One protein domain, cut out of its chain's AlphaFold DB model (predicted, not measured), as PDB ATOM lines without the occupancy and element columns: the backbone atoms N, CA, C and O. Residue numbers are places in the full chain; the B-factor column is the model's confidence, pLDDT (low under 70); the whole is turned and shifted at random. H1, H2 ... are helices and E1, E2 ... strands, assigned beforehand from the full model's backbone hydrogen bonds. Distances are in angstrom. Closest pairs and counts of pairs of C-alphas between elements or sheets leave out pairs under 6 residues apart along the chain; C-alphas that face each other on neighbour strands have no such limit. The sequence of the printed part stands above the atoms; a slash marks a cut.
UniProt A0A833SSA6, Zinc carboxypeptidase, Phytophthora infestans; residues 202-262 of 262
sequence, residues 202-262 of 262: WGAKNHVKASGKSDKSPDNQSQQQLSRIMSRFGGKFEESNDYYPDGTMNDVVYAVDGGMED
ATOM      1  N   TRP A 202     213.060 228.803 188.836       97.38
ATOM      2  CA  TRP A 202     211.937 229.459 188.171       97.38
ATOM      3  C   TRP A 202     211.651 230.854 188.732       97.38
ATOM      4  O   TRP A 202     211.743 231.085 189.950       97.38
ATOM      5  N   GLY A 203     211.254 231.752 187.834       96.31
ATOM      6  CA  GLY A 203     210.737 233.089 188.107       96.31
ATOM      7  C   GLY A 203     209.226 233.238 187.917       96.31
ATOM      8  O   GLY A 203     208.655 234.190 188.431       96.31
ATOM      9  N   ALA A 204     208.542 232.319 187.241       97.00
ATOM     10  CA  ALA A 204     207.121 232.444 186.932       97.00
ATOM     11  C   ALA A 204     206.193 232.055 188.084       97.00
ATOM     12  O   ALA A 204     206.525 231.249 188.964       97.00
ATOM     13  N   LYS A 205     204.977 232.626 188.081       96.56
ATOM     14  CA  LYS A 205     204.014 232.450 189.181       96.56
ATOM     15  C   LYS A 205     203.467 231.031 189.288       96.56
ATOM     16  O   LYS A 205     203.115 230.606 190.386       96.56
ATOM     17  N   ASN A 206     203.403 230.290 188.184       96.69
ATOM     18  CA  ASN A 206     202.984 228.885 188.176       96.69
ATOM     19  C   ASN A 206     203.978 227.944 188.885       96.69
ATOM     20  O   ASN A 206     203.596 226.824 189.211       96.69
ATOM     21  N   HIS A 207     205.198 228.406 189.182       97.19
ATOM     22  CA  HIS A 207     206.206 227.680 189.967       97.19
ATOM     23  C   HIS A 207     206.298 228.145 191.421       97.19
ATOM     24  O   HIS A 207     207.267 227.846 192.124       97.19
ATOM     25  N   VAL A 208     205.314 228.909 191.898       97.56
ATOM     26  CA  VAL A 208     205.187 229.248 193.317       97.56
ATOM     27  C   VAL A 208     204.270 228.226 193.980       97.56
ATOM     28  O   VAL A 208     203.061 228.208 193.757       97.56
ATOM     29  N   LYS A 209     204.832 227.380 194.847       97.31
ATOM     30  CA  LYS A 209     204.045 226.416 195.627       97.31
ATOM     31  C   LYS A 209     203.100 227.105 196.600       97.31
ATOM     32  O   LYS A 209     203.353 228.214 197.061       97.31
ATOM     33  N   ALA A 210     202.115 226.347 197.088       96.44
ATOM     34  CA  ALA A 210     201.261 226.748 198.209       96.44
ATOM     35  C   ALA A 210     202.047 227.175 199.470       96.44
ATOM     36  O   ALA A 210     201.555 227.969 200.264       96.44
ATOM     37  N   SER A 211     203.281 226.683 199.653       95.94
ATOM     38  CA  SER A 211     204.174 227.101 200.743       95.94
ATOM     39  C   SER A 211     204.827 228.477 200.534       95.94
ATOM     40  O   SER A 211     205.618 228.895 201.376       95.94
ATOM     41  N   GLY A 212     204.596 229.136 199.394       95.00
ATOM     42  CA  GLY A 212     205.291 230.356 198.976       95.00
ATOM     43  C   GLY A 212     206.744 230.137 198.547       95.00
ATOM     44  O   GLY A 212     207.503 231.094 198.486       95.00
ATOM     45  N   LYS A 213     207.151 228.884 198.301       96.69
ATOM     46  CA  LYS A 213     208.504 228.534 197.841       96.69
ATOM     47  C   LYS A 213     208.504 228.186 196.368       96.69
ATOM     48  O   LYS A 213     207.542 227.589 195.886       96.69
ATOM     49  N   SER A 214     209.612 228.482 195.709       97.44
ATOM     50  CA  SER A 214     209.844 228.100 194.324       97.44
ATOM     51  C   SER A 214     209.877 226.582 194.142       97.44
ATOM     52  O   SER A 214     210.387 225.835 194.993       97.44
ATOM     53  N   ASP A 215     209.317 226.103 193.038       96.81
ATOM     54  CA  ASP A 215     209.596 224.774 192.516       96.81
ATOM     55  C   ASP A 215     211.006 224.657 191.949       96.81
ATOM     56  O   ASP A 215     211.668 225.635 191.623       96.81
ATOM     57  N   LYS A 216     211.504 223.421 191.908       95.81
ATOM     58  CA  LYS A 216     212.834 223.127 191.379       95.81
ATOM     59  C   LYS A 216     212.692 222.728 189.921       95.81
ATOM     60  O   LYS A 216     211.933 221.804 189.626       95.81
ATOM     61  N   SER A 217     213.434 223.384 189.036       96.38
ATOM     62  CA  SER A 217     213.599 222.920 187.661       96.38
ATOM     63  C   SER A 217     214.296 221.549 187.627       96.38
ATOM     64  O   SER A 217     214.981 221.179 188.594       96.38
ATOM     65  N   PRO A 218     214.142 220.776 186.534       97.38
ATOM     66  CA  PRO A 218     214.905 219.544 186.327       97.38
ATOM     67  C   PRO A 218     216.423 219.737 186.490       97.38
ATOM     68  O   PRO A 218     217.090 218.864 187.043       97.38
ATOM     69  N   ASP A 219     216.936 220.913 186.117       96.44
ATOM     70  CA  ASP A 219     218.354 221.285 186.170       96.44
ATOM     71  C   ASP A 219     218.737 222.143 187.389       96.44
ATOM     72  O   ASP A 219     219.841 222.688 187.454       96.44
ATOM     73  N   ASN A 220     217.884 222.208 188.420       96.75
ATOM     74  CA  ASN A 220     218.104 223.051 189.602       96.75
ATOM     75  C   ASN A 220     219.487 222.847 190.247       96.75
ATOM     76  O   ASN A 220     220.052 223.786 190.801       96.75
ATOM     77  N   GLN A 221     220.024 221.620 190.254       97.62
ATOM     78  CA  GLN A 221     221.360 221.374 190.814       97.62
ATOM     79  C   GLN A 221     222.460 222.052 189.992       97.62
ATOM     80  O   GLN A 221     223.361 222.651 190.579       97.62
ATOM     81  N   SER A 222     222.375 221.985 188.664       96.62
ATOM     82  CA  SER A 222     223.321 222.620 187.745       96.62
ATOM     83  C   SER A 222     223.283 224.138 187.907       96.62
ATOM     84  O   SER A 222     224.319 224.761 188.135       96.62
ATOM     85  N   GLN A 223     222.086 224.726 187.913       97.19
ATOM     86  CA  GLN A 223     221.920 226.174 188.052       97.19
ATOM     87  C   GLN A 223     222.371 226.694 189.410       97.19
ATOM     88  O   GLN A 223     223.106 227.676 189.482       97.19
ATOM     89  N   GLN A 224     222.035 225.982 190.488       97.50
ATOM     90  CA  GLN A 224     222.517 226.317 191.825       97.50
ATOM     91  C   GLN A 224     224.051 226.292 191.906       97.50
ATOM     92  O   GLN A 224     224.656 227.106 192.607       97.50
ATOM     93  N   GLN A 225     224.705 225.344 191.232       97.62
ATOM     94  CA  GLN A 225     226.166 225.293 191.203       97.62
ATOM     95  C   GLN A 225     226.744 226.488 190.442       97.62
ATOM     96  O   GLN A 225     227.659 227.133 190.956       97.62
ATOM     97  N   LEU A 226     226.192 226.816 189.270       96.88
ATOM     98  CA  LEU A 226     226.615 227.971 188.474       96.88
ATOM     99  C   LEU A 226     226.429 229.285 189.246       96.88
ATOM    100  O   LEU A 226     227.390 230.044 189.392       96.88
ATOM    101  N   SER A 227     225.250 229.512 189.833       97.31
ATOM    102  CA  SER A 227     224.953 230.717 190.615       97.31
ATOM    103  C   SER A 227     225.881 230.858 191.821       97.31
ATOM    104  O   SER A 227     226.414 231.937 192.088       97.31
ATOM    105  N   ARG A 228     226.151 229.753 192.531       97.00
ATOM    106  CA  ARG A 228     227.048 229.741 193.692       97.00
ATOM    107  C   ARG A 228     228.495 230.021 193.303       97.00
ATOM    108  O   ARG A 228     229.204 230.698 194.049       97.00
ATOM    109  N   ILE A 229     228.952 229.485 192.172       97.19
ATOM    110  CA  ILE A 229     230.291 229.751 191.639       97.19
ATOM    111  C   ILE A 229     230.411 231.233 191.288       97.19
ATOM    112  O   ILE A 229     231.336 231.885 191.772       97.19
ATOM    113  N   MET A 230     229.452 231.786 190.540       96.69
ATOM    114  CA  MET A 230     229.436 233.211 190.200       96.69
ATOM    115  C   MET A 230     229.424 234.096 191.454       96.69
ATOM    116  O   MET A 230     230.215 235.030 191.537       96.69
ATOM    117  N   SER A 231     228.617 233.756 192.465       97.12
ATOM    118  CA  SER A 231     228.559 234.471 193.751       97.12
ATOM    119  C   SER A 231     229.920 234.499 194.452       97.12
ATOM    120  O   SER A 231     230.393 235.552 194.879       97.12
ATOM    121  N   ARG A 232     230.618 233.358 194.499       96.44
ATOM    122  CA  ARG A 232     231.954 233.264 195.105       96.44
ATOM    123  C   ARG A 232     233.013 234.044 194.329       96.44
ATOM    124  O   ARG A 232     233.857 234.672 194.963       96.44
ATOM    125  N   PHE A 233     232.985 233.991 192.996       95.00
ATOM    126  CA  PHE A 233     233.932 234.715 192.140       95.00
ATOM    127  C   PHE A 233     233.680 236.224 192.118       95.00
ATOM    128  O   PHE A 233     234.644 236.982 192.056       95.00
ATOM    129  N   GLY A 234     232.420 236.657 192.224       93.25
ATOM    130  CA  GLY A 234     232.058 238.064 192.416       93.25
ATOM    131  C   GLY A 234     232.592 238.641 193.729       93.25
ATOM    132  O   GLY A 234     232.735 239.851 193.860       93.25
ATOM    133  N   GLY A 235     232.962 237.770 194.670       95.19
ATOM    134  CA  GLY A 235     233.552 238.156 195.938       95.19
ATOM    135  C   GLY A 235     232.511 238.633 196.939       95.19
ATOM    136  O   GLY A 235     231.303 238.478 196.759       95.19
ATOM    137  N   LYS A 236     233.017 239.163 198.049       96.06
ATOM    138  CA  LYS A 236     232.187 239.739 199.098       96.06
ATOM    139  C   LYS A 236     232.079 241.237 198.890       96.06
ATOM    140  O   LYS A 236     233.078 241.871 198.556       96.06
ATOM    141  N   PHE A 237     230.906 241.791 199.154       93.06
ATOM    142  CA  PHE A 237     230.738 243.237 199.201       93.06
ATOM    143  C   PHE A 237     231.566 243.826 200.339       93.06
ATOM    144  O   PHE A 237     231.602 243.271 201.438       93.06
ATOM    145  N   GLU A 238     232.220 244.959 200.087       91.81
ATOM    146  CA  GLU A 238     233.076 245.615 201.083       91.81
ATOM    147  C   GLU A 238     232.284 246.053 202.322       91.81
ATOM    148  O   GLU A 238     232.778 245.953 203.443       91.81
ATOM    149  N   GLU A 239     231.040 246.495 202.124       91.50
ATOM    150  CA  GLU A 239     230.194 247.055 203.180       91.50
ATOM    151  C   GLU A 239     229.590 245.979 204.092       91.50
ATOM    152  O   GLU A 239     229.614 246.119 205.315       91.50
ATOM    153  N   SER A 240     229.056 244.897 203.515       93.25
ATOM    154  CA  SER A 240     228.376 243.832 204.268       93.25
ATOM    155  C   SER A 240     229.274 242.641 204.599       93.25
ATOM    156  O   SER A 240     228.963 241.881 205.513       93.25
ATOM    157  N   ASN A 241     230.395 242.462 203.887       94.44
ATOM    158  CA  ASN A 241     231.241 241.263 203.937       94.44
ATOM    159  C   ASN A 241     230.484 239.960 203.577       94.44
ATOM    160  O   ASN A 241     230.959 238.849 203.868       94.44
ATOM    161  N   ASP A 242     229.338 240.097 202.910       95.94
ATOM    162  CA  ASP A 242     228.503 239.013 202.408       95.94
ATOM    163  C   ASP A 242     228.753 238.774 200.918       95.94
ATOM    164  O   ASP A 242     229.171 239.665 200.182       95.94
ATOM    165  N   TYR A 243     228.497 237.546 200.474       96.75
ATOM    166  CA  TYR A 243     228.442 237.215 199.052       96.75
ATOM    167  C   TYR A 243     227.080 237.603 198.467       96.75
ATOM    168  O   TYR A 243     226.102 237.706 199.208       96.75
ATOM    169  N   TYR A 244     226.988 237.704 197.138       96.62
ATOM    170  CA  TYR A 244     225.698 237.774 196.445       96.62
ATOM    171  C   TYR A 244     224.778 236.629 196.905       96.62
ATOM    172  O   TYR A 244     225.147 235.460 196.727       96.62
ATOM    173  N   PRO A 245     223.585 236.923 197.455       96.81
ATOM    174  CA  PRO A 245     222.553 235.920 197.662       96.81
ATOM    175  C   PRO A 245     222.230 235.208 196.347       96.81
ATOM    176  O   PRO A 245     221.956 235.859 195.336       96.81
ATOM    177  N   ASP A 246     222.265 233.877 196.369       97.06
ATOM    178  CA  ASP A 246     221.958 233.027 195.222       97.06
ATOM    179  C   ASP A 246     220.772 232.092 195.487       97.06
ATOM    180  O   ASP A 246     220.584 231.605 196.606       97.06
ATOM    181  N   GLY A 247     219.975 231.831 194.452       97.38
ATOM    182  CA  GLY A 247     218.802 230.960 194.526       97.38
ATOM    183  C   GLY A 247     217.850 231.170 193.353       97.38
ATOM    184  O   GLY A 247     218.142 231.936 192.439       97.38
ATOM    185  N   THR A 248     216.698 230.506 193.382       97.69
ATOM    186  CA  THR A 248     215.687 230.729 192.345       97.69
ATOM    187  C   THR A 248     215.132 232.156 192.432       97.69
ATOM    188  O   THR A 248     215.064 232.748 193.518       97.69
ATOM    189  N   MET A 249     214.705 232.717 191.303       96.56
ATOM    190  CA  MET A 249     214.114 234.057 191.235       96.56
ATOM    191  C   MET A 249     212.921 234.202 192.182       96.56
ATOM    192  O   MET A 249     212.853 235.175 192.935       96.56
ATOM    193  N   ASN A 250     212.033 233.207 192.220       96.94
ATOM    194  CA  ASN A 250     210.876 233.191 193.118       96.94
ATOM    195  C   ASN A 250     211.250 233.269 194.611       96.94
ATOM    196  O   ASN A 250     210.516 233.890 195.380       96.94
ATOM    197  N   ASP A 251     212.366 232.661 195.033       97.19
ATOM    198  CA  ASP A 251     212.772 232.631 196.445       97.19
ATOM    199  C   ASP A 251     213.601 233.860 196.868       97.19
ATOM    200  O   ASP A 251     213.545 234.259 198.034       97.19
ATOM    201  N   VAL A 252     214.391 234.444 195.958       97.06
ATOM    202  CA  VAL A 252     215.357 235.522 196.268       97.06
ATOM    203  C   VAL A 252     214.852 236.913 195.869       97.06
ATOM    204  O   VAL A 252     215.195 237.916 196.511       97.06
ATOM    205  N   VAL A 253     214.043 236.983 194.810       95.69
ATOM    206  CA  VAL A 253     213.523 238.223 194.226       95.69
ATOM    207  C   VAL A 253     212.009 238.272 194.431       95.69
ATOM    208  O   VAL A 253     211.570 238.811 195.448       95.69
ATOM    209  N   TYR A 254     211.226 237.755 193.482       94.94
ATOM    210  CA  TYR A 254     209.769 237.581 193.509       94.94
ATOM    211  C   TYR A 254     209.305 236.984 192.168       94.94
ATOM    212  O   TYR A 254     210.033 237.043 191.178       94.94
ATOM    213  N   ALA A 255     208.077 236.460 192.131       96.69
ATOM    214  CA  ALA A 255     207.523 235.809 190.945       96.69
ATOM    215  C   ALA A 255     206.950 236.779 189.898       96.69
ATOM    216  O   ALA A 255     206.229 237.727 190.235       96.69
ATOM    217  N   VAL A 256     207.229 236.512 188.623       95.50
ATOM    218  CA  VAL A 256     206.899 237.326 187.448       95.50
ATOM    219  C   VAL A 256     206.582 236.438 186.247       95.50
ATOM    220  O   VAL A 256     207.345 235.546 185.920       95.50
ATOM    221  N   ASP A 257     205.469 236.693 185.562       96.25
ATOM    222  CA  ASP A 257     205.153 235.983 184.314       96.25
ATOM    223  C   ASP A 257     205.739 236.742 183.119       96.25
ATOM    224  O   ASP A 257     205.897 237.966 183.188       96.25
ATOM    225  N   GLY A 258     206.058 236.019 182.047       96.12
ATOM    226  CA  GLY A 258     206.672 236.570 180.842       96.12
ATOM    227  C   GLY A 258     208.075 237.147 181.042       96.12
ATOM    228  O   GLY A 258     208.456 238.064 180.315       96.12
ATOM    229  N   GLY A 259     208.818 236.656 182.039       96.12
ATOM    230  CA  GLY A 259     210.246 236.949 182.192       96.12
ATOM    231  C   GLY A 259     211.077 236.301 181.085       96.12
ATOM    232  O   GLY A 259     210.674 235.291 180.518       96.12
ATOM    233  N   MET A 260     212.227 236.893 180.770       95.62
ATOM    234  CA  MET A 260     213.201 236.355 179.812       95.62
ATOM    235  C   MET A 260     213.869 235.076 180.332       95.62
ATOM    236  O   MET A 260     214.390 234.290 179.546       95.62
ATOM    237  N   GLU A 261     213.944 234.935 181.654       93.06
ATOM    238  CA  GLU A 261     214.772 233.947 182.340       93.06
ATOM    239  C   GLU A 261     214.212 232.514 182.294       93.06
ATOM    240  O   GLU A 261     215.001 231.573 182.378       93.06
ATOM    241  N   ASP A 262     212.890 232.369 182.158       93.38
ATOM    242  CA  ASP A 262     212.145 231.097 182.158       93.38
ATOM    243  C   ASP A 262     211.720 230.670 180.740       93.38
ATOM    244  O   ASP A 262     211.808 229.454 180.439       93.38
TER     245      ASP A 262
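Overview. This is residues 202 to 262 of the 262 residues of the protein "Zinc carboxypeptidase" of Phytophthora infestans (UniProt A0A833SSA6). Little regular structure is present: one long helix, H1, runs along much of the length, and the chain folds back beside it through a long loop and the short strand E1 to the small helix H2. At that end, loops of residues 202 to 214 and 253 to 262 gather near H2. The printed part has 61 residues, with H1, E1 and H2 in order; it is mostly helix, though named elements hold only 22 residues. It is only just loose, close to compact, with radius of gyration of the C-alphas 12.9 A and spans of 36 by 23 by 23 A.

Along the chain. Residues 202 to 219 hold no named element. H1, residues 220 to 234, begins at C-alpha (218.104, 223.051, 189.602) and is 20.7 A long. E1 is residues 246 to 248; H2, residues 249 to 252, ends at C-alpha (215.357, 235.522, 196.268).

Arrangement. The closest C-alphas of H1 and E1, Ser 227 and Asp 246, are 6.0 A apart. H1 and H2 are apart. E1 pairs with no named strand. In H1 every O i to N i+4 pair is within hydrogen-bond range; H2 is too short for one.

Size, cuts and confidence. The C-alphas of Ala 210 and Glu 238, the two farthest apart, are 37.1 A apart. The H1 to E1 link is long. The printed part has no cut, and no printed residue is under 70 in pLDDT.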